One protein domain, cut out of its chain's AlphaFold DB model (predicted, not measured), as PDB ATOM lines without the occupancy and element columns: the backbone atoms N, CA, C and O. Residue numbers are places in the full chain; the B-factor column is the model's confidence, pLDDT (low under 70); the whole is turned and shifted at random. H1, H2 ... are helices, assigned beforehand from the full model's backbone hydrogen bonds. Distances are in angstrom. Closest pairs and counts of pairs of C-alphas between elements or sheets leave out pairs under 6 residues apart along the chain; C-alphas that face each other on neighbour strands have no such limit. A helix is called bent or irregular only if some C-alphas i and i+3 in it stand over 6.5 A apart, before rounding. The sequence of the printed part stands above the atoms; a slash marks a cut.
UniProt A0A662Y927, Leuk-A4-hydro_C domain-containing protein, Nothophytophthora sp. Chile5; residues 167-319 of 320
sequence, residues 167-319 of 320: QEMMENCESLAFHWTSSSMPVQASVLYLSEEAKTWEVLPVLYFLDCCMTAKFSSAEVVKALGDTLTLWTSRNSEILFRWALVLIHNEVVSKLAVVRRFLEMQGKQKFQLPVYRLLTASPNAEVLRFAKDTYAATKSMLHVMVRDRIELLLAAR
ATOM      1  N   GLN A 167      -9.944 -68.758   5.178       94.06
ATOM      2  CA  GLN A 167      -9.823 -67.959   6.399       94.06
ATOM      3  C   GLN A 167      -8.382 -67.491   6.652       94.06
ATOM      4  O   GLN A 167      -8.143 -66.297   6.761       94.06
ATOM      5  N   GLU A 168      -7.414 -68.411   6.645       94.69
ATOM      6  CA  GLU A 168      -5.994 -68.089   6.864       94.69
ATOM      7  C   GLU A 168      -5.463 -67.078   5.829       94.69
ATOM      8  O   GLU A 168      -4.751 -66.132   6.154       94.69
ATOM      9  N   MET A 169      -5.860 -67.234   4.564       94.81
ATOM     10  CA  MET A 169      -5.455 -66.336   3.479       94.81
ATOM     11  C   MET A 169      -6.045 -64.931   3.652       94.81
ATOM     12  O   MET A 169      -5.344 -63.943   3.422       94.81
ATOM     13  N   MET A 170      -7.311 -64.840   4.069       96.31
ATOM     14  CA  MET A 170      -7.966 -63.570   4.381       96.31
ATOM     15  C   MET A 170      -7.300 -62.889   5.579       96.31
ATOM     16  O   MET A 170      -6.930 -61.723   5.476       96.31
ATOM     17  N   GLU A 171      -7.053 -63.627   6.665       96.88
ATOM     18  CA  GLU A 171      -6.399 -63.119   7.879       96.88
ATOM     19  C   GLU A 171      -4.994 -62.577   7.594       96.88
ATOM     20  O   GLU A 171      -4.622 -61.513   8.099       96.88
ATOM     21  N   ASN A 172      -4.224 -63.255   6.736       95.81
ATOM     22  CA  ASN A 172      -2.907 -62.788   6.305       95.81
ATOM     23  C   ASN A 172      -2.996 -61.467   5.522       95.81
ATOM     24  O   ASN A 172      -2.212 -60.545   5.767       95.81
ATOM     25  N   CYS A 173      -3.967 -61.344   4.611       97.69
ATOM     26  CA  CYS A 173      -4.203 -60.113   3.855       97.69
ATOM     27  C   CYS A 173      -4.650 -58.959   4.766       97.69
ATOM     28  O   CYS A 173      -4.113 -57.856   4.673       97.69
ATOM     29  N   GLU A 174      -5.600 -59.215   5.663       97.62
ATOM     30  CA  GLU A 174      -6.140 -58.234   6.609       97.62
ATOM     31  C   GLU A 174      -5.063 -57.735   7.572       97.62
ATOM     32  O   GLU A 174      -4.901 -56.528   7.758       97.62
ATOM     33  N   SER A 175      -4.269 -58.655   8.125       97.12
ATOM     34  CA  SER A 175      -3.164 -58.326   9.029       97.12
ATOM     35  C   SER A 175      -2.099 -57.491   8.324       97.12
ATOM     36  O   SER A 175      -1.654 -56.468   8.854       97.12
ATOM     37  N   LEU A 176      -1.711 -57.875   7.103       97.75
ATOM     38  CA  LEU A 176      -0.744 -57.106   6.324       97.75
ATOM     39  C   LEU A 176      -1.282 -55.709   5.991       97.75
ATOM     40  O   LEU A 176      -0.552 -54.726   6.138       97.75
ATOM     41  N   ALA A 177      -2.552 -55.598   5.590       98.00
ATOM     42  CA  ALA A 177      -3.187 -54.315   5.298       98.00
ATOM     43  C   ALA A 177      -3.197 -53.414   6.537       98.00
ATOM     44  O   ALA A 177      -2.762 -52.269   6.449       98.00
ATOM     45  N   PHE A 178      -3.582 -53.955   7.696       97.25
ATOM     46  CA  PHE A 178      -3.559 -53.243   8.972       97.25
ATOM     47  C   PHE A 178      -2.161 -52.716   9.331       97.25
ATOM     48  O   PHE A 178      -2.010 -51.566   9.762       97.25
ATOM     49  N   HIS A 179      -1.120 -53.531   9.143       96.88
ATOM     50  CA  HIS A 179       0.257 -53.115   9.402       96.88
ATOM     51  C   HIS A 179       0.710 -51.994   8.463       96.88
ATOM     52  O   HIS A 179       1.359 -51.046   8.914       96.88
ATOM     53  N   TRP A 180       0.344 -52.055   7.183       97.81
ATOM     54  CA  TRP A 180       0.654 -51.000   6.220       97.81
ATOM     55  C   TRP A 180      -0.108 -49.703   6.496       97.81
ATOM     56  O   TRP A 180       0.509 -48.640   6.520       97.81
ATOM     57  N   THR A 181      -1.414 -49.764   6.768       96.81
ATOM     58  CA  THR A 181      -2.221 -48.564   7.055       96.81
ATOM     59  C   THR A 181      -1.764 -47.866   8.336       96.81
ATOM     60  O   THR A 181      -1.777 -46.637   8.404       96.81
ATOM     61  N   SER A 182      -1.304 -48.642   9.324       95.56
ATOM     62  CA  SER A 182      -0.815 -48.148  10.621       95.56
ATOM     63  C   SER A 182       0.674 -47.779  10.631       95.56
ATOM     64  O   SER A 182       1.186 -47.308  11.647       95.56
ATOM     65  N   SER A 183       1.398 -48.008   9.531       96.44
ATOM     66  CA  SER A 183       2.828 -47.702   9.443       96.44
ATOM     67  C   SER A 183       3.082 -46.198   9.397       96.44
ATOM     68  O   SER A 183       2.228 -45.422   8.985       96.44
ATOM     69  N   SER A 184       4.285 -45.780   9.778       95.44
ATOM     70  CA  SER A 184       4.807 -44.424   9.582       95.44
ATOM     71  C   SER A 184       6.106 -44.482   8.774       95.44
ATOM     72  O   SER A 184       6.588 -45.566   8.444       95.44
ATOM     73  N   MET A 185       6.668 -43.324   8.421       93.88
ATOM     74  CA  MET A 185       7.966 -43.264   7.749       93.88
ATOM     75  C   MET A 185       9.103 -43.076   8.768       93.88
ATOM     76  O   MET A 185       9.011 -42.161   9.590       93.88
ATOM     77  N   PRO A 186      10.195 -43.867   8.698       92.50
ATOM     78  CA  PRO A 186      10.421 -44.992   7.782       92.50
ATOM     79  C   PRO A 186       9.590 -46.234   8.152       92.50
ATOM     80  O   PRO A 186       9.367 -46.507   9.331       92.50
ATOM     81  N   VAL A 187       9.182 -47.009   7.141       94.88
ATOM     82  CA  VAL A 187       8.431 -48.260   7.345       94.88
ATOM     83  C   VAL A 187       9.288 -49.257   8.124       94.88
ATOM     84  O   VAL A 187      10.471 -49.443   7.833       94.88
ATOM     85  N   GLN A 188       8.691 -49.903   9.126       94.25
ATOM     86  CA  GLN A 188       9.394 -50.850   9.987       94.25
ATOM     87  C   GLN A 188       9.849 -52.091   9.207       94.25
ATOM     88  O   GLN A 188       9.119 -52.623   8.372       94.25
ATOM     89  N   ALA A 189      11.035 -52.608   9.542       94.81
ATOM     90  CA  ALA A 189      11.607 -53.785   8.886       94.81
ATOM     91  C   ALA A 189      10.723 -55.041   9.007       94.81
ATOM     92  O   ALA A 189      10.709 -55.863   8.096       94.81
ATOM     93  N   SER A 190       9.954 -55.171  10.093       94.44
ATOM     94  CA  SER A 190       8.980 -56.252  10.279       94.44
ATOM     95  C   SER A 190       7.886 -56.239   9.208       94.44
ATOM     96  O   SER A 190       7.569 -57.284   8.652       94.44
ATOM     97  N   VAL A 191       7.353 -55.063   8.866       94.25
ATOM     98  CA  VAL A 191       6.318 -54.906   7.830       94.25
ATOM     99  C   VAL A 191       6.886 -55.218   6.447       94.25
ATOM    100  O   VAL A 191       6.246 -55.903   5.650       94.25
ATOM    101  N   LEU A 192       8.117 -54.775   6.174       94.19
ATOM    102  CA  LEU A 192       8.812 -55.104   4.928       94.19
ATOM    103  C   LEU A 192       9.046 -56.614   4.800       94.19
ATOM    104  O   LEU A 192       8.780 -57.175   3.743       94.19
ATOM    105  N   TYR A 193       9.463 -57.277   5.882       92.44
ATOM    106  CA  TYR A 193       9.634 -58.730   5.920       92.44
ATOM    107  C   TYR A 193       8.317 -59.476   5.659       92.44
ATOM    108  O   TYR A 193       8.283 -60.356   4.805       92.44
ATOM    109  N   LEU A 194       7.218 -59.081   6.319       91.50
ATOM    110  CA  LEU A 194       5.883 -59.653   6.069       91.50
ATOM    111  C   LEU A 194       5.427 -59.460   4.613       91.50
ATOM    112  O   LEU A 194       4.675 -60.267   4.076       91.50
ATOM    113  N   SER A 195       5.906 -58.405   3.953       94.94
ATOM    114  CA  SER A 195       5.571 -58.110   2.559       94.94
ATOM    115  C   SER A 195       6.338 -58.970   1.550       94.94
ATOM    116  O   SER A 195       5.954 -58.998   0.382       94.94
ATOM    117  N   GLU A 196       7.405 -59.673   1.952       93.81
ATOM    118  CA  GLU A 196       8.150 -60.552   1.037       93.81
ATOM    119  C   GLU A 196       7.299 -61.734   0.570       93.81
ATOM    120  O   GLU A 196       7.318 -62.071  -0.613       93.81
ATOM    121  N   GLU A 197       6.491 -62.311   1.460       91.81
ATOM    122  CA  GLU A 197       5.551 -63.372   1.093       91.81
ATOM    123  C   GLU A 197       4.483 -62.854   0.120       91.81
ATOM    124  O   GLU A 197       4.190 -63.500  -0.888       91.81
ATOM    125  N   ALA A 198       3.980 -61.637   0.348       94.06
ATOM    126  CA  ALA A 198       2.950 -61.028  -0.491       94.06
ATOM    127  C   ALA A 198       3.382 -60.804  -1.950       94.06
ATOM    128  O   ALA A 198       2.545 -60.803  -2.851       94.06
ATOM    129  N   LYS A 199       4.688 -60.691  -2.225       92.94
ATOM    130  CA  LYS A 199       5.213 -60.634  -3.605       92.94
ATOM    131  C   LYS A 199       4.999 -61.932  -4.385       92.94
ATOM    132  O   LYS A 199       5.071 -61.919  -5.612       92.94
ATOM    133  N   THR A 200       4.778 -63.043  -3.686       93.00
ATOM    134  CA  THR A 200       4.557 -64.370  -4.278       93.00
ATOM    135  C   THR A 200       3.082 -64.749  -4.361       93.00
ATOM    136  O   THR A 200       2.755 -65.792  -4.926       93.00
ATOM    137  N   TRP A 201       2.190 -63.910  -3.827       94.38
ATOM    138  CA  TRP A 201       0.759 -64.165  -3.861       94.38
ATOM    139  C   TRP A 201       0.221 -64.249  -5.285       94.38
ATOM    140  O   TRP A 201       0.618 -63.516  -6.195       94.38
ATOM    141  N   GLU A 202      -0.757 -65.133  -5.451       93.19
ATOM    142  CA  GLU A 202      -1.586 -65.145  -6.643       93.19
ATOM    143  C   GLU A 202      -2.477 -63.896  -6.711       93.19
ATOM    144  O   GLU A 202      -2.584 -63.108  -5.771       93.19
ATOM    145  N   VAL A 203      -3.157 -63.717  -7.846       94.56
ATOM    146  CA  VAL A 203      -3.946 -62.509  -8.113       94.56
ATOM    147  C   VAL A 203      -5.018 -62.277  -7.044       94.56
ATOM    148  O   VAL A 203      -5.111 -61.165  -6.544       94.56
ATOM    149  N   LEU A 204      -5.801 -63.296  -6.671       95.25
ATOM    150  CA  LEU A 204      -6.941 -63.135  -5.755       95.25
ATOM    151  C   LEU A 204      -6.546 -62.613  -4.355       95.25
ATOM    152  O   LEU A 204      -7.153 -61.626  -3.937       95.25
ATOM    153  N   PRO A 205      -5.525 -63.162  -3.657       96.56
ATOM    154  CA  PRO A 205      -5.029 -62.570  -2.411       96.56
ATOM    155  C   PRO A 205      -4.593 -61.114  -2.569       96.56
ATOM    156  O   PRO A 205      -4.932 -60.282  -1.736       96.56
ATOM    157  N   VAL A 206      -3.904 -60.769  -3.666       97.31
ATOM    158  CA  VAL A 206      -3.503 -59.375  -3.925       97.31
ATOM    159  C   VAL A 206      -4.727 -58.472  -4.099       97.31
ATOM    160  O   VAL A 206      -4.733 -57.357  -3.585       97.31
ATOM    161  N   LEU A 207      -5.774 -58.934  -4.793       97.31
ATOM    162  CA  LEU A 207      -7.022 -58.176  -4.925       97.31
ATOM    163  C   LEU A 207      -7.684 -57.958  -3.560       97.31
ATOM    164  O   LEU A 207      -8.009 -56.819  -3.236       97.31
ATOM    165  N   TYR A 208      -7.819 -59.015  -2.754       97.50
ATOM    166  CA  TYR A 208      -8.422 -58.928  -1.423       97.50
ATOM    167  C   TYR A 208      -7.625 -58.013  -0.490       97.50
ATOM    168  O   TYR A 208      -8.195 -57.129   0.135       97.50
ATOM    169  N   PHE A 209      -6.297 -58.135  -0.473       98.19
ATOM    170  CA  PHE A 209      -5.413 -57.241   0.271       98.19
ATOM    171  C   PHE A 209      -5.597 -55.767  -0.112       98.19
ATOM    172  O   PHE A 209      -5.680 -54.908   0.765       98.19
ATOM    173  N   LEU A 210      -5.694 -55.457  -1.409       97.81
ATOM    174  CA  LEU A 210      -5.927 -54.083  -1.855       97.81
ATOM    175  C   LEU A 210      -7.322 -53.573  -1.467       97.81
ATOM    176  O   LEU A 210      -7.452 -52.392  -1.147       97.81
ATOM    177  N   ASP A 211      -8.332 -54.444  -1.445       96.69
ATOM    178  CA  ASP A 211      -9.663 -54.110  -0.928       96.69
ATOM    179  C   ASP A 211      -9.599 -53.851   0.595       96.69
ATOM    180  O   ASP A 211     -10.153 -52.861   1.078       96.69
ATOM    181  N   CYS A 212      -8.814 -54.625   1.358       97.25
ATOM    182  CA  CYS A 212      -8.540 -54.347   2.774       97.25
ATOM    183  C   CYS A 212      -7.849 -52.984   2.974       97.25
ATOM    184  O   CYS A 212      -8.206 -52.243   3.892       97.25
ATOM    185  N   CYS A 213      -6.914 -52.597   2.099       97.31
ATOM    186  CA  CYS A 213      -6.258 -51.283   2.130       97.31
ATOM    187  C   CYS A 213      -7.212 -50.097   1.888       97.31
ATOM    188  O   CYS A 213      -6.825 -48.956   2.137       97.31
ATOM    189  N   MET A 214      -8.436 -50.336   1.406       95.31
ATOM    190  CA  MET A 214      -9.468 -49.308   1.219       95.31
ATOM    191  C   MET A 214     -10.354 -49.105   2.456       95.31
ATOM    192  O   MET A 214     -11.132 -48.153   2.498       95.31
ATOM    193  N   THR A 215     -10.250 -49.977   3.465       93.19
ATOM    194  CA  THR A 215     -11.084 -49.908   4.680       93.19
ATOM    195  C   THR A 215     -10.685 -48.768   5.622       93.19
ATOM    196  O   THR A 215     -11.508 -48.300   6.409       93.19
ATOM    197  N   ALA A 216      -9.443 -48.289   5.524       92.19
ATOM    198  CA  ALA A 216      -8.916 -47.178   6.304       92.19
ATOM    199  C   ALA A 216      -7.928 -46.346   5.476       92.19
ATOM    200  O   ALA A 216      -7.220 -46.868   4.613       92.19
ATOM    201  N   LYS A 217      -7.823 -45.048   5.787       94.44
ATOM    202  CA  LYS A 217      -6.753 -44.215   5.230       94.44
ATOM    203  C   LYS A 217      -5.410 -44.569   5.862       94.44
ATOM    204  O   LYS A 217      -5.311 -44.810   7.062       94.44
ATOM    205  N   PHE A 218      -4.372 -44.535   5.041       97.19
ATOM    206  CA  PHE A 218      -2.985 -44.642   5.465       97.19
ATOM    207  C   PHE A 218      -2.565 -43.378   6.216       97.19
ATOM    208  O   PHE A 218      -3.097 -42.290   5.981       97.19
ATOM    209  N   SER A 219      -1.561 -43.510   7.081       94.94
ATOM    210  CA  SER A 219      -1.025 -42.387   7.862       94.94
ATOM    211  C   SER A 219      -0.445 -41.253   7.005       94.94
ATOM    212  O   SER A 219      -0.515 -40.088   7.398       94.94
ATOM    213  N   SER A 220       0.125 -41.571   5.836       96.06
ATOM    214  CA  SER A 220       0.623 -40.590   4.873       96.06
ATOM    215  C   SER A 220       0.716 -41.144   3.449       96.06
ATOM    216  O   SER A 220       0.801 -42.355   3.221       96.06
ATOM    217  N   ALA A 221       0.772 -40.236   2.470       96.56
ATOM    218  CA  ALA A 221       0.984 -40.578   1.065       96.56
ATOM    219  C   ALA A 221       2.341 -41.269   0.826       96.56
ATOM    220  O   ALA A 221       2.486 -42.046  -0.117       96.56
ATOM    221  N   GLU A 222       3.342 -41.004   1.665       97.81
ATOM    222  CA  GLU A 222       4.676 -41.602   1.593       97.81
ATOM    223  C   GLU A 222       4.647 -43.091   1.941       97.81
ATOM    224  O   GLU A 222       5.322 -43.871   1.272       97.81
ATOM    225  N   VAL A 223       3.816 -43.505   2.903       97.88
ATOM    226  CA  VAL A 223       3.631 -44.928   3.228       97.88
ATOM    227  C   VAL A 223       2.956 -45.664   2.069       97.88
ATOM    228  O   VAL A 223       3.392 -46.750   1.697       97.88
ATOM    229  N   VAL A 224       1.959 -45.050   1.420       98.19
ATOM    230  CA  VAL A 224       1.325 -45.626   0.218       98.19
ATOM    231  C   VAL A 224       2.337 -45.759  -0.924       98.19
ATOM    232  O   VAL A 224       2.351 -46.765  -1.632       98.19
ATOM    233  N   LYS A 225       3.224 -44.768  -1.104       98.06
ATOM    234  CA  LYS A 225       4.300 -44.860  -2.102       98.06
ATOM    235  C   LYS A 225       5.246 -46.023  -1.788       98.06
ATOM    236  O   LYS A 225       5.539 -46.804  -2.690       98.06
ATOM    237  N   ALA A 226       5.648 -46.167  -0.525       97.81
ATOM    238  CA  ALA A 226       6.492 -47.268  -0.078       97.81
ATOM    239  C   ALA A 226       5.833 -48.633  -0.334       97.81
ATOM    240  O   ALA A 226       6.481 -49.502  -0.904       97.81
ATOM    241  N   LEU A 227       4.538 -48.797  -0.032       98.00
ATOM    242  CA  LEU A 227       3.784 -50.016  -0.354       98.00
ATOM    243  C   LEU A 227       3.824 -50.330  -1.857       98.00
ATOM    244  O   LEU A 227       4.116 -51.458  -2.261       98.00
ATOM    245  N   GLY A 228       3.558 -49.321  -2.692       97.38
ATOM    246  CA  GLY A 228       3.587 -49.474  -4.144       97.38
ATOM    247  C   GLY A 228       4.961 -49.883  -4.678       97.38
ATOM    248  O   GLY A 228       5.029 -50.697  -5.601       97.38
ATOM    249  N   ASP A 229       6.039 -49.352  -4.092       96.56
ATOM    250  CA  ASP A 229       7.418 -49.727  -4.418       96.56
ATOM    251  C   ASP A 229       7.725 -51.157  -3.948       96.56
ATOM    252  O   ASP A 229       8.229 -51.965  -4.728       96.56
ATOM    253  N   THR A 230       7.358 -51.506  -2.709       96.62
ATOM    254  CA  THR A 230       7.605 -52.830  -2.122       96.62
ATOM    255  C   THR A 230       6.925 -53.943  -2.914       96.62
ATOM    256  O   THR A 230       7.571 -54.940  -3.224       96.62
ATOM    257  N   LEU A 231       5.657 -53.777  -3.296       96.00
ATOM    258  CA  LEU A 231       4.900 -54.796  -4.034       96.00
ATOM    259  C   LEU A 231       4.917 -54.594  -5.559       96.00
ATOM    260  O   LEU A 231       4.231 -55.303  -6.289       96.00
ATOM    261  N   THR A 232       5.708 -53.639  -6.068       95.12
ATOM    262  CA  THR A 232       5.859 -53.368  -7.514       95.12
ATOM    263  C   THR A 232       4.513 -53.099  -8.226       95.12
ATOM    264  O   THR A 232       4.302 -53.428  -9.398       95.12
ATOM    265  N   LEU A 233       3.571 -52.449  -7.533       95.88
ATOM    266  CA  LEU A 233       2.195 -52.248  -8.018       95.88
ATOM    267  C   LEU A 233       2.119 -51.255  -9.189       95.88
ATOM    268  O   LEU A 233       1.232 -51.343 -10.042       95.88
ATOM    269  N   TRP A 234       3.087 -50.340  -9.294       94.56
ATOM    270  CA  TRP A 234       3.138 -49.307 -10.336       94.56
ATOM    271  C   TRP A 234       3.240 -49.849 -11.756       94.56
ATOM    272  O   TRP A 234       2.821 -49.180 -12.702       94.56
ATOM    273  N   THR A 235       3.843 -51.021 -11.934       90.88
ATOM    274  CA  THR A 235       4.124 -51.617 -13.247       90.88
ATOM    275  C   THR A 235       3.297 -52.869 -13.507       90.88
ATOM    276  O   THR A 235       3.545 -53.565 -14.493       90.88
ATOM    277  N   SER A 236       2.304 -53.153 -12.655       93.19
ATOM    278  CA  SER A 236       1.409 -54.291 -12.843       93.19
ATOM    279  C   SER A 236       0.709 -54.217 -14.202       93.19
ATOM    280  O   SER A 236       0.143 -53.188 -14.579       93.19
ATOM    281  N   ARG A 237       0.757 -55.330 -14.942       91.56
ATOM    282  CA  ARG A 237       0.037 -55.516 -16.214       91.56
ATOM    283  C   ARG A 237      -1.355 -56.116 -16.019       91.56
ATOM    284  O   ARG A 237      -2.121 -56.198 -16.973       91.56
ATOM    285  N   ASN A 238      -1.680 -56.549 -14.801       94.94
ATOM    286  CA  ASN A 238      -2.993 -57.082 -14.477       94.94
ATOM    287  C   ASN A 238      -3.964 -55.916 -14.239       94.94
ATOM    288  O   ASN A 238      -3.759 -55.106 -13.333       94.94
ATOM    289  N   SER A 239      -5.023 -55.835 -15.047       94.88
ATOM    290  CA  SER A 239      -5.999 -54.746 -14.971       94.88
ATOM    291  C   SER A 239      -6.786 -54.723 -13.662       94.88
ATOM    292  O   SER A 239      -7.119 -53.639 -13.210       94.88
ATOM    293  N   GLU A 240      -7.067 -55.872 -13.039       94.94
ATOM    294  CA  GLU A 240      -7.798 -55.941 -11.761       94.94
ATOM    295  C   GLU A 240      -6.939 -55.433 -10.595       94.94
ATOM    296  O   GLU A 240      -7.432 -54.695  -9.740       94.94
ATOM    297  N   ILE A 241      -5.643 -55.771 -10.590       96.88
ATOM    298  CA  ILE A 241      -4.689 -55.269  -9.588       96.88
ATOM    299  C   ILE A 241      -4.486 -53.767  -9.780       96.88
ATOM    300  O   ILE A 241      -4.583 -52.998  -8.829       96.88
ATOM    301  N   LEU A 242      -4.229 -53.330 -11.018       96.62
ATOM    302  CA  LEU A 242      -3.991 -51.916 -11.301       96.62
ATOM    303  C   LEU A 242      -5.244 -51.062 -11.049       96.62
ATOM    304  O   LEU A 242      -5.112 -49.925 -10.606       96.62
ATOM    305  N   PHE A 243      -6.438 -51.616 -11.277       97.25
ATOM    306  CA  PHE A 243      -7.713 -51.000 -10.917       97.25
ATOM    307  C   PHE A 243      -7.809 -50.732  -9.413       97.25
ATOM    308  O   PHE A 243      -7.965 -49.581  -9.012       97.25
ATOM    309  N   ARG A 244      -7.663 -51.768  -8.576       97.44
ATOM    310  CA  ARG A 244      -7.725 -51.616  -7.113       97.44
ATOM    311  C   ARG A 244      -6.618 -50.711  -6.594       97.44
ATOM    312  O   ARG A 244      -6.865 -49.855  -5.752       97.44
ATOM    313  N   TRP A 245      -5.421 -50.810  -7.170       98.06
ATOM    314  CA  TRP A 245      -4.331 -49.909  -6.823       98.06
ATOM    315  C   TRP A 245      -4.648 -48.448  -7.158       98.06
ATOM    316  O   TRP A 245      -4.385 -47.562  -6.348       98.06
ATOM    317  N   ALA A 246      -5.269 -48.175  -8.310       97.88
ATOM    318  CA  ALA A 246      -5.727 -46.832  -8.650       97.88
ATOM    319  C   ALA A 246      -6.740 -46.299  -7.623       97.88
ATOM    320  O   ALA A 246      -6.630 -45.139  -7.227       97.88
ATOM    321  N   LEU A 247      -7.669 -47.138  -7.146       97.62
ATOM    322  CA  LEU A 247      -8.600 -46.760  -6.078       97.62
ATOM    323  C   LEU A 247      -7.862 -46.412  -4.778       97.62
ATOM    324  O   LEU A 247      -8.120 -45.347  -4.219       97.62
ATOM    325  N   VAL A 248      -6.885 -47.225  -4.354       98.12
ATOM    326  CA  VAL A 248      -6.069 -46.959  -3.151       98.12
ATOM    327  C   VAL A 248      -5.335 -45.620  -3.253       98.12
ATOM    328  O   VAL A 248      -5.326 -44.848  -2.289       98.12
ATOM    329  N   LEU A 249      -4.764 -45.295  -4.418       97.94
ATOM    330  CA  LEU A 249      -4.075 -44.018  -4.639       97.94
ATOM    331  C   LEU A 249      -5.014 -42.816  -4.515       97.94
ATOM    332  O   LEU A 249      -4.632 -41.809  -3.918       97.94
ATOM    333  N   ILE A 250      -6.223 -42.905  -5.075       97.62
ATOM    334  CA  ILE A 250      -7.200 -41.810  -5.022       97.62
ATOM    335  C   ILE A 250      -7.765 -41.679  -3.605       97.62
ATOM    336  O   ILE A 250      -7.830 -40.570  -3.078       97.62
ATOM    337  N   HIS A 251      -8.111 -42.796  -2.960       96.25
ATOM    338  CA  HIS A 251      -8.633 -42.826  -1.592       96.25
ATOM    339  C   HIS A 251      -7.676 -42.148  -0.602       96.25
ATOM    340  O   HIS A 251      -8.095 -41.362   0.250       96.25
ATOM    341  N   ASN A 252      -6.373 -42.389  -0.767       96.44
ATOM    342  CA  ASN A 252      -5.316 -41.806   0.057       96.44
ATOM    343  C   ASN A 252      -4.750 -40.483  -0.491       96.44
ATOM    344  O   ASN A 252      -3.734 -40.008   0.005       96.44
ATOM    345  N   GLU A 253      -5.392 -39.886  -1.500       95.00
ATOM    346  CA  GLU A 253      -5.023 -38.592  -2.094       95.00
ATOM    347  C   GLU A 253      -3.537 -38.490  -2.488       95.00
ATOM    348  O   GLU A 253      -2.874 -37.470  -2.296       95.00
ATOM    349  N   VAL A 254      -2.988 -39.553  -3.084       96.81
ATOM    350  CA  VAL A 254      -1.582 -39.609  -3.516       96.81
ATOM    351  C   VAL A 254      -1.404 -38.863  -4.846       96.81
ATOM    352  O   VAL A 254      -1.082 -39.445  -5.884       96.81
ATOM    353  N   VAL A 255      -1.593 -37.541  -4.814       96.31
ATOM    354  CA  VAL A 255      -1.642 -36.651  -5.992       96.31
ATOM    355  C   VAL A 255      -0.431 -36.831  -6.915       96.31
ATOM    356  O   VAL A 255      -0.576 -37.013  -8.123       96.31
ATOM    357  N   SER A 256       0.773 -36.907  -6.340       96.94
ATOM    358  CA  SER A 256       2.034 -37.108  -7.083       96.94
ATOM    359  C   SER A 256       2.102 -38.383  -7.945       96.94
ATOM    360  O   SER A 256       3.003 -38.515  -8.771       96.94
ATOM    361  N   LYS A 257       1.180 -39.339  -7.758       97.06
ATOM    362  CA  LYS A 257       1.122 -40.610  -8.498       97.06
ATOM    363  C   LYS A 257      -0.149 -40.763  -9.345       97.06
ATOM    364  O   LYS A 257      -0.348 -41.829  -9.928       97.06
ATOM    365  N   LEU A 258      -0.961 -39.712  -9.519       96.81
ATOM    366  CA  LEU A 258      -2.170 -39.758 -10.362       96.81
ATOM    367  C   LEU A 258      -1.891 -40.118 -11.831       96.81
ATOM    368  O   LEU A 258      -2.761 -40.656 -12.509       96.81
ATOM    369  N   ALA A 259      -0.662 -39.934 -12.322       96.62
ATOM    370  CA  ALA A 259      -0.259 -40.421 -13.645       96.62
ATOM    371  C   ALA A 259      -0.485 -41.940 -13.828       96.62
ATOM    372  O   ALA A 259      -0.789 -42.392 -14.931       96.62
ATOM    373  N   VAL A 260      -0.401 -42.731 -12.751       97.00
ATOM    374  CA  VAL A 260      -0.687 -44.176 -12.771       97.00
ATOM    375  C   VAL A 260      -2.179 -44.435 -13.002       97.00
ATOM    376  O   VAL A 260      -2.532 -45.307 -13.796       97.00
ATOM    377  N   VAL A 261      -3.042 -43.634 -12.368       97.62
ATOM    378  CA  VAL A 261      -4.501 -43.665 -12.560       97.62
ATOM    379  C   VAL A 261      -4.852 -43.287 -13.999       97.62
ATOM    380  O   VAL A 261      -5.632 -43.986 -14.641       97.62
ATOM    381  N   ARG A 262      -4.230 -42.232 -14.545       97.12
ATOM    382  CA  ARG A 262      -4.448 -41.814 -15.942       97.12
ATOM    383  C   ARG A 262      -4.083 -42.931 -16.908       97.12
ATOM    384  O   ARG A 262      -4.913 -43.302 -17.730       97.12
ATOM    385  N   ARG A 263      -2.891 -43.519 -16.753       95.69
ATOM    386  CA  ARG A 263      -2.448 -44.648 -17.582       95.69
ATOM    387  C   ARG A 263      -3.463 -45.789 -17.546       95.69
ATOM    388  O   ARG A 263      -3.760 -46.381 -18.575       95.69
ATOM    389  N   PHE A 264      -4.000 -46.114 -16.371       96.56
ATOM    390  CA  PHE A 264      -5.031 -47.142 -16.246       96.56
ATOM    391  C   PHE A 264      -6.313 -46.792 -17.022       96.56
ATOM    392  O   PHE A 264      -6.803 -47.629 -17.783       96.56
ATOM    393  N   LEU A 265      -6.815 -45.562 -16.880       96.69
ATOM    394  CA  LEU A 265      -8.026 -45.091 -17.564       96.69
ATOM    395  C   LEU A 265      -7.864 -44.995 -19.087       96.69
ATOM    396  O   LEU A 265      -8.826 -45.233 -19.810       96.69
ATOM    397  N   GLU A 266      -6.663 -44.697 -19.580       94.81
ATOM    398  CA  GLU A 266      -6.342 -44.705 -21.014       94.81
ATOM    399  C   GLU A 266      -6.302 -46.130 -21.592       94.81
ATOM    400  O   GLU A 266      -6.659 -46.340 -22.748       94.81
ATOM    401  N   MET A 267      -5.900 -47.125 -20.792       92.94
ATOM    402  CA  MET A 267      -5.800 -48.522 -21.234       92.94
ATOM    403  C   MET A 267      -7.137 -49.275 -21.237       92.94
ATOM    404  O   MET A 267      -7.251 -50.300 -21.909       92.94
ATOM    405  N   GLN A 268      -8.126 -48.852 -20.443       92.69
ATOM    406  CA  GLN A 268      -9.327 -49.647 -20.172       92.69
ATOM    407  C   GLN A 268     -10.611 -48.852 -20.397       92.69
ATOM    408  O   GLN A 268     -10.898 -47.949 -19.637       92.69
ATOM    409  N   GLY A 269     -11.464 -49.241 -21.347       92.06
ATOM    410  CA  GLY A 269     -12.753 -48.563 -21.591       92.06
ATOM    411  C   GLY A 269     -13.968 -49.157 -20.864       92.06
ATOM    412  O   GLY A 269     -15.092 -48.700 -21.067       92.06
ATOM    413  N   LYS A 270     -13.786 -50.216 -20.061       90.06
ATOM    414  CA  LYS A 270     -14.904 -50.962 -19.457       90.06
ATOM    415  C   LYS A 270     -15.589 -50.153 -18.360       90.06
ATOM    416  O   LYS A 270     -14.930 -49.645 -17.454       90.06
ATOM    417  N   GLN A 271     -16.923 -50.174 -18.362       89.56
ATOM    418  CA  GLN A 271     -17.747 -49.556 -17.321       89.56
ATOM    419  C   GLN A 271     -17.358 -50.010 -15.901       89.56
ATOM    420  O   GLN A 271     -17.279 -49.174 -15.004       89.56
ATOM    421  N   LYS A 272     -17.043 -51.310 -15.732       87.62
ATOM    422  CA  LYS A 272     -16.565 -51.922 -14.474       87.62
ATOM    423  C   LYS A 272     -15.396 -51.157 -13.843       87.62
ATOM    424  O   LYS A 272     -15.312 -51.076 -12.628       87.62
ATOM    425  N   PHE A 273     -14.501 -50.608 -14.660       94.00
ATOM    426  CA  PHE A 273     -13.301 -49.915 -14.194       94.00
ATOM    427  C   PHE A 273     -13.481 -48.401 -14.163       94.00
ATOM    428  O   PHE A 273     -13.089 -47.741 -13.206       94.00
ATOM    429  N   GLN A 274     -14.089 -47.858 -15.214       95.12
ATOM    430  CA  GLN A 274     -14.231 -46.422 -15.409       95.12
ATOM    431  C   GLN A 274     -15.109 -45.785 -14.323       95.12
ATOM    432  O   GLN A 274     -14.694 -44.814 -13.693       95.12
ATOM    433  N   LEU A 275     -16.294 -46.343 -14.046       92.44
ATOM    434  CA  LEU A 275     -17.235 -45.693 -13.129       92.44
ATOM    435  C   LEU A 275     -16.750 -45.638 -11.679       92.44
ATOM    436  O   LEU A 275     -16.841 -44.556 -11.101       92.44
ATOM    437  N   PRO A 276     -16.222 -46.717 -11.069       93.38
ATOM    438  CA  PRO A 276     -15.741 -46.631  -9.690       93.38
ATOM    439  C   PRO A 276     -14.585 -45.637  -9.535       93.38
ATOM    440  O   PRO A 276     -14.569 -44.865  -8.579       93.38
ATOM    441  N   VAL A 277     -13.667 -45.583 -10.511       97.50
ATOM    442  CA  VAL A 277     -12.563 -44.613 -10.497       97.50
ATOM    443  C   VAL A 277     -13.091 -43.181 -10.583       97.50
ATOM    444  O   VAL A 277     -12.722 -42.355  -9.751       97.50
ATOM    445  N   TYR A 278     -13.988 -42.875 -11.528       97.38
ATOM    446  CA  TYR A 278     -14.551 -41.526 -11.642       97.38
ATOM    447  C   TYR A 278     -15.411 -41.136 -10.441       97.38
ATOM    448  O   TYR A 278     -15.312 -39.995 -10.005       97.38
ATOM    449  N   ARG A 279     -16.183 -42.063  -9.854       95.50
ATOM    450  CA  ARG A 279     -16.924 -41.813  -8.605       95.50
ATOM    451  C   ARG A 279     -15.985 -41.382  -7.484       95.50
ATOM    452  O   ARG A 279     -16.278 -40.414  -6.793       95.50
ATOM    453  N   LEU A 280     -14.856 -42.069  -7.318       96.00
ATOM    454  CA  LEU A 280     -13.899 -41.748  -6.262       96.00
ATOM    455  C   LEU A 280     -13.150 -40.434  -6.543       96.00
ATOM    456  O   LEU A 280     -12.961 -39.625  -5.635       96.00
ATOM    457  N   LEU A 281     -12.778 -40.189  -7.805       97.50
ATOM    458  CA  LEU A 281     -12.153 -38.936  -8.236       97.50
ATOM    459  C   LEU A 281     -13.067 -37.729  -8.006       97.50
ATOM    460  O   LEU A 281     -12.613 -36.718  -7.475       97.50
ATOM    461  N   THR A 282     -14.345 -37.821  -8.384       96.38
ATOM    462  CA  THR A 282     -15.292 -36.719  -8.186       96.38
ATOM    463  C   THR A 282     -15.687 -36.581  -6.723       96.38
ATOM    464  O   THR A 282     -15.873 -35.455  -6.270       96.38
ATOM    465  N   ALA A 283     -15.752 -37.673  -5.954       94.62
ATOM    466  CA  ALA A 283     -16.022 -37.644  -4.516       94.62
ATOM    467  C   ALA A 283     -14.942 -36.907  -3.699       94.62
ATOM    468  O   ALA A 283     -15.265 -36.367  -2.639       94.62
ATOM    469  N   SER A 284     -13.694 -36.843  -4.181       93.31
ATOM    470  CA  SER A 284     -12.598 -36.168  -3.474       93.31
ATOM    471  C   SER A 284     -12.870 -34.662  -3.290       93.31
ATOM    472  O   SER A 284     -13.286 -33.992  -4.238       93.31
ATOM    473  N   PRO A 285     -12.610 -34.097  -2.095       91.38
ATOM    474  CA  PRO A 285     -12.695 -32.654  -1.862       91.38
ATOM    475  C   PRO A 285     -11.503 -31.883  -2.456       91.38
ATOM    476  O   PRO A 285     -11.502 -30.652  -2.468       91.38
ATOM    477  N   ASN A 286     -10.467 -32.580  -2.928       94.06
ATOM    478  CA  ASN A 286      -9.249 -31.967  -3.435       94.06
ATOM    479  C   ASN A 286      -9.448 -31.442  -4.871       94.06
ATOM    480  O   ASN A 286      -9.651 -32.207  -5.817       94.06
ATOM    481  N   ALA A 287      -9.327 -30.122  -5.048       94.31
ATOM    482  CA  ALA A 287      -9.508 -29.460  -6.341       94.31
ATOM    483  C   ALA A 287      -8.527 -29.944  -7.426       94.31
ATOM    484  O   ALA A 287      -8.874 -29.962  -8.608       94.31
ATOM    485  N   GLU A 288      -7.315 -30.365  -7.051       96.12
ATOM    486  CA  GLU A 288      -6.342 -30.911  -7.998       96.12
ATOM    487  C   GLU A 288      -6.771 -32.287  -8.523       96.12
ATOM    488  O   GLU A 288      -6.640 -32.549  -9.719       96.12
ATOM    489  N   VAL A 289      -7.354 -33.128  -7.662       96.56
ATOM    490  CA  VAL A 289      -7.918 -34.433  -8.045       96.56
ATOM    491  C   VAL A 289      -9.119 -34.246  -8.975       96.56
ATOM    492  O   VAL A 289      -9.212 -34.921 -10.003       96.56
ATOM    493  N   LEU A 290      -9.998 -33.282  -8.678       95.50
ATOM    494  CA  LEU A 290     -11.145 -32.974  -9.535       95.50
ATOM    495  C   LEU A 290     -10.709 -32.434 -10.906       95.50
ATOM    496  O   LEU A 290     -11.236 -32.862 -11.935       95.50
ATOM    497  N   ARG A 291      -9.713 -31.538 -10.946       96.44
ATOM    498  CA  ARG A 291      -9.123 -31.059 -12.207       96.44
ATOM    499  C   ARG A 291      -8.516 -32.216 -13.000       96.44
ATOM    500  O   ARG A 291      -8.811 -32.361 -14.182       96.44
ATOM    501  N   PHE A 292      -7.748 -33.082 -12.340       97.88
ATOM    502  CA  PHE A 292      -7.189 -34.282 -12.959       97.88
ATOM    503  C   PHE A 292      -8.273 -35.180 -13.575       97.88
ATOM    504  O   PHE A 292      -8.069 -35.706 -14.674       97.88
ATOM    505  N   ALA A 293      -9.420 -35.340 -12.908       97.69
ATOM    506  CA  ALA A 293     -10.550 -36.110 -13.422       97.69
ATOM    507  C   ALA A 293     -11.112 -35.500 -14.715       97.69
ATOM    508  O   ALA A 293     -11.238 -36.206 -15.715       97.69
ATOM    509  N   LYS A 294     -11.382 -34.185 -14.721       97.25
ATOM    510  CA  LYS A 294     -11.892 -33.459 -15.898       97.25
ATOM    511  C   LYS A 294     -10.922 -33.540 -17.080       97.25
ATOM    512  O   LYS A 294     -11.332 -33.898 -18.182       97.25
ATOM    513  N   ASP A 295      -9.636 -33.297 -16.836       97.75
ATOM    514  CA  ASP A 295      -8.598 -33.333 -17.874       97.75
ATOM    515  C   ASP A 295      -8.430 -34.739 -18.464       97.75
ATOM    516  O   ASP A 295      -8.294 -34.913 -19.676       97.75
ATOM    517  N   THR A 296      -8.450 -35.764 -17.607       97.88
ATOM    518  CA  THR A 296      -8.320 -37.160 -18.043       97.88
ATOM    519  C   THR A 296      -9.557 -37.616 -18.818       97.88
ATOM    520  O   THR A 296      -9.416 -38.303 -19.832       97.88
ATOM    521  N   TYR A 297     -10.759 -37.189 -18.415       97.81
ATOM    522  CA  TYR A 297     -11.979 -37.470 -19.172       97.81
ATOM    523  C   TYR A 297     -11.948 -36.808 -20.547       97.81
ATOM    524  O   TYR A 297     -12.173 -37.483 -21.546       97.81
ATOM    525  N   ALA A 298     -11.586 -35.526 -20.629       97.25
ATOM    526  CA  ALA A 298     -11.471 -34.819 -21.903       97.25
ATOM    527  C   ALA A 298     -10.510 -35.524 -22.881       97.25
ATOM    528  O   ALA A 298     -10.821 -35.641 -24.066       97.25
ATOM    529  N   ALA A 299      -9.389 -36.055 -22.380       96.56
ATOM    530  CA  ALA A 299      -8.414 -36.793 -23.183       96.56
ATOM    531  C   ALA A 299      -8.908 -38.179 -23.642       96.56
ATOM    532  O   ALA A 299      -8.531 -38.642 -24.716       96.56
ATOM    533  N   THR A 300      -9.743 -38.851 -22.842       96.50
ATOM    534  CA  THR A 300     -10.160 -40.246 -23.091       96.50
ATOM    535  C   THR A 300     -11.569 -40.388 -23.668       96.50
ATOM    536  O   THR A 300     -11.901 -41.440 -24.216       96.50
ATOM    537  N   LYS A 301     -12.389 -39.330 -23.623       96.38
ATOM    538  CA  LYS A 301     -13.813 -39.324 -24.001       96.38
ATOM    539  C   LYS A 301     -14.092 -39.933 -25.374       96.38
ATOM    540  O   LYS A 301     -15.072 -40.657 -25.526       96.38
ATOM    541  N   SER A 302     -13.265 -39.658 -26.382       95.81
ATOM    542  CA  SER A 302     -13.478 -40.161 -27.749       95.81
ATOM    543  C   SER A 302     -13.317 -41.680 -27.877       95.81
ATOM    544  O   SER A 302     -13.892 -42.270 -28.788       95.81
ATOM    545  N   MET A 303     -12.579 -42.315 -26.961       94.06
ATOM    546  CA  MET A 303     -12.315 -43.759 -26.950       94.06
ATOM    547  C   MET A 303     -13.359 -44.550 -26.148       94.06
ATOM    548  O   MET A 303     -13.387 -45.779 -26.209       94.06
ATOM    549  N   LEU A 304     -14.210 -43.866 -25.376       95.69
ATOM    550  CA  LEU A 304     -15.199 -44.494 -24.505       95.69
ATOM    551  C   LEU A 304     -16.521 -44.746 -25.235       95.69
ATOM    552  O   LEU A 304     -17.011 -43.920 -26.009       95.69
ATOM    553  N   HIS A 305     -17.139 -45.886 -24.922       93.81
ATOM    554  CA  HIS A 305     -18.492 -46.205 -25.367       93.81
ATOM    555  C   HIS A 305     -19.504 -45.184 -24.822       93.81
ATOM    556  O   HIS A 305     -19.363 -44.726 -23.688       93.81
ATOM    557  N   VAL A 306     -20.555 -44.876 -25.593       93.12
ATOM    558  CA  VAL A 306     -21.547 -43.835 -25.258       93.12
ATOM    559  C   VAL A 306     -22.130 -43.988 -23.854       93.12
ATOM    560  O   VAL A 306     -22.012 -43.069 -23.057       93.12
ATOM    561  N   MET A 307     -22.566 -45.194 -23.491       88.69
ATOM    562  CA  MET A 307     -23.118 -45.487 -22.160       88.69
ATOM    563  C   MET A 307     -22.157 -45.169 -21.001       88.69
ATOM    564  O   MET A 307     -22.589 -44.803 -19.911       88.69
ATOM    565  N   VAL A 308     -20.844 -45.320 -21.213       91.94
ATOM    566  CA  VAL A 308     -19.837 -45.009 -20.186       91.94
ATOM    567  C   VAL A 308     -19.639 -43.498 -20.087       91.94
ATOM    568  O   VAL A 308     -19.540 -42.976 -18.979       91.94
ATOM    569  N   ARG A 309     -19.626 -42.797 -21.228       95.12
ATOM    570  CA  ARG A 309     -19.523 -41.331 -21.294       95.12
ATOM    571  C   ARG A 309     -20.678 -40.667 -20.564       95.12
ATOM    572  O   ARG A 309     -20.423 -39.873 -19.667       95.12
ATOM    573  N   ASP A 310     -21.906 -41.069 -20.874       93.19
ATOM    574  CA  ASP A 310     -23.115 -40.477 -20.298       93.19
ATOM    575  C   ASP A 310     -23.094 -40.588 -18.764       93.19
ATOM    576  O   ASP A 310     -23.343 -39.621 -18.046       93.19
ATOM    577  N   ARG A 311     -22.682 -41.749 -18.239       91.25
ATOM    578  CA  ARG A 311     -22.551 -41.971 -16.792       91.25
ATOM    579  C   ARG A 311     -21.416 -41.160 -16.153       91.25
ATOM    580  O   ARG A 311     -21.589 -40.683 -15.036       91.25
ATOM    581  N   ILE A 312     -20.269 -40.998 -16.818       95.56
ATOM    582  CA  ILE A 312     -19.167 -40.161 -16.302       95.56
ATOM    583  C   ILE A 312     -19.554 -38.679 -16.324       95.56
ATOM    584  O   ILE A 312     -19.253 -37.956 -15.378       95.56
ATOM    585  N   GLU A 313     -20.249 -38.226 -17.365       95.88
ATOM    586  CA  GLU A 313     -20.701 -36.838 -17.490       95.88
ATOM    587  C   GLU A 313     -21.679 -36.461 -16.381       95.88
ATOM    588  O   GLU A 313     -21.529 -35.389 -15.799       95.88
ATOM    589  N   LEU A 314     -22.586 -37.366 -15.998       93.94
ATOM    590  CA  LEU A 314     -23.439 -37.173 -14.821       93.94
ATOM    591  C   LEU A 314     -22.623 -36.996 -13.528       93.94
ATOM    592  O   LEU A 314     -22.941 -36.132 -12.713       93.94
ATOM    593  N   LEU A 315     -21.557 -37.783 -13.339       94.56
ATOM    594  CA  LEU A 315     -20.693 -37.682 -12.154       94.56
ATOM    595  C   LEU A 315     -19.902 -36.370 -12.114       94.56
ATOM    596  O   LEU A 315     -19.689 -35.824 -11.032       94.56
ATOM    597  N   LEU A 316     -19.440 -35.889 -13.270       94.75
ATOM    598  CA  LEU A 316     -18.687 -34.639 -13.383       94.75
ATOM    599  C   LEU A 316     -19.599 -33.416 -13.219       94.75
ATOM    600  O   LEU A 316     -19.244 -32.510 -12.470       94.75
ATOM    601  N   ALA A 317     -20.775 -33.423 -13.852       93.31
ATOM    602  CA  ALA A 317     -21.745 -32.331 -13.783       93.31
ATOM    603  C   ALA A 317     -22.306 -32.127 -12.368       93.31
ATOM    604  O   ALA A 317     -22.589 -31.004 -11.977       93.31
ATOM    605  N   ALA A 318     -22.407 -33.187 -11.559       90.12
ATOM    606  CA  ALA A 318     -22.816 -33.085 -10.155       90.12
ATOM    607  C   ALA A 318     -21.818 -32.315  -9.256       90.12
ATOM    608  O   ALA A 318     -22.068 -32.154  -8.059       90.12
ATOM    609  N   ARG A 319     -20.663 -31.900  -9.795       84.44
ATOM    610  CA  ARG A 319     -19.617 -31.132  -9.099       84.44
ATOM    611  C   ARG A 319     -19.360 -29.748  -9.700       84.44
ATOM    612  O   ARG A 319     -18.479 -29.055  -9.187       84.44
TER     613      ARG A 319
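What this domain is: This is residues 167 to 319 of the 320 residues of the protein "Leuk-A4-hydro_C domain-containing protein" of Nothophytophthora sp. Chile5 (UniProt A0A662Y927). Nine helices zigzag into an elongated two-row stack: H1, H3, H5, H7 and H9 follow one another in one row and run the same way, while H2, H4, H6 and H8 make a looser second row over them, running back. H5 is in the middle, H1 and H2 are at one end of the long axis, and H9 is at the other. The printed part has 153 residues and is all helix, with no named strand. It is compact, with a radius of gyration of the C-alphas of 15.9 A, and spans 46 by 29 by 24 A.

Where its parts are: H1, residues 167 to 181, begins at C-alpha 167 (-9.823, -67.959, 6.399) and is 20.8 A long. H2 is residues 189 to 198, H3 residues 203 to 212 and H4 residues 221 to 230. H5, residues 239 to 251, measures 18.1 A from C-alpha 239 at (-5.999, -54.746, -14.971). H6, residues 255 to 267, measures 19.8 A; it is irregular, with C-alphas 256 and 259 7.7 A apart. H7 is residues 271 to 283. H8, residues 287 to 303, measures 25.2 A; it has a kink of 28 degrees near residue 297 and is irregular, with C-alphas 299 and 302 7.6 A apart. H9, residues 306 to 317, ends at C-alpha 317 (-21.745, -32.331, -13.783).

How they stand to each other: H1 and H2 form a helical hairpin, H1 touching with residues 176 to 180 alone; their closest C-alphas, His 179 and Val 191, are 6.5 A apart. H1 touches H3 at a steep tilt of 51 degrees, closest at C-alphas Cys 173 and Phe 209, 4.7 A. H3 and H4 are apart. H1 and H4 only just touch, with 3 pairs of C-alphas within 8 A, the closest being Trp 180 and Leu 227, 7.3 A. H3 touches H5 at a shallow tilt of 14 degrees, closest at C-alphas Leu 207 and Ile 241, 6.0 A. H5 to H9 form an up and down bundle, each helix running against the one before it. H5 and H6 are a hairpin, closest at C-alphas Ala 246 and Val 261, 5.2 A. H7 touches H9 at a shallow tilt of 7 degrees, closest at C-alphas Gln 271 and Val 308, 5.8 A. H6 touches H8, closest at C-alphas Glu 266 and Thr 300, 6.2 A. In H1, H3, H4, H5 and H9 every O i to N i+4 pair is within hydrogen-bond range; the counts are 4 of 6 in H2, 6 of 9 in H6, 7 of 9 in H7 and 11 of 13 in H8.

The domain as a whole: The C-alphas farthest apart, Ala 189 and Val 306, are 48.6 A apart. The printed part has no cut and no long link. Its mean pLDDT is 95.3, and no printed residue is under 70.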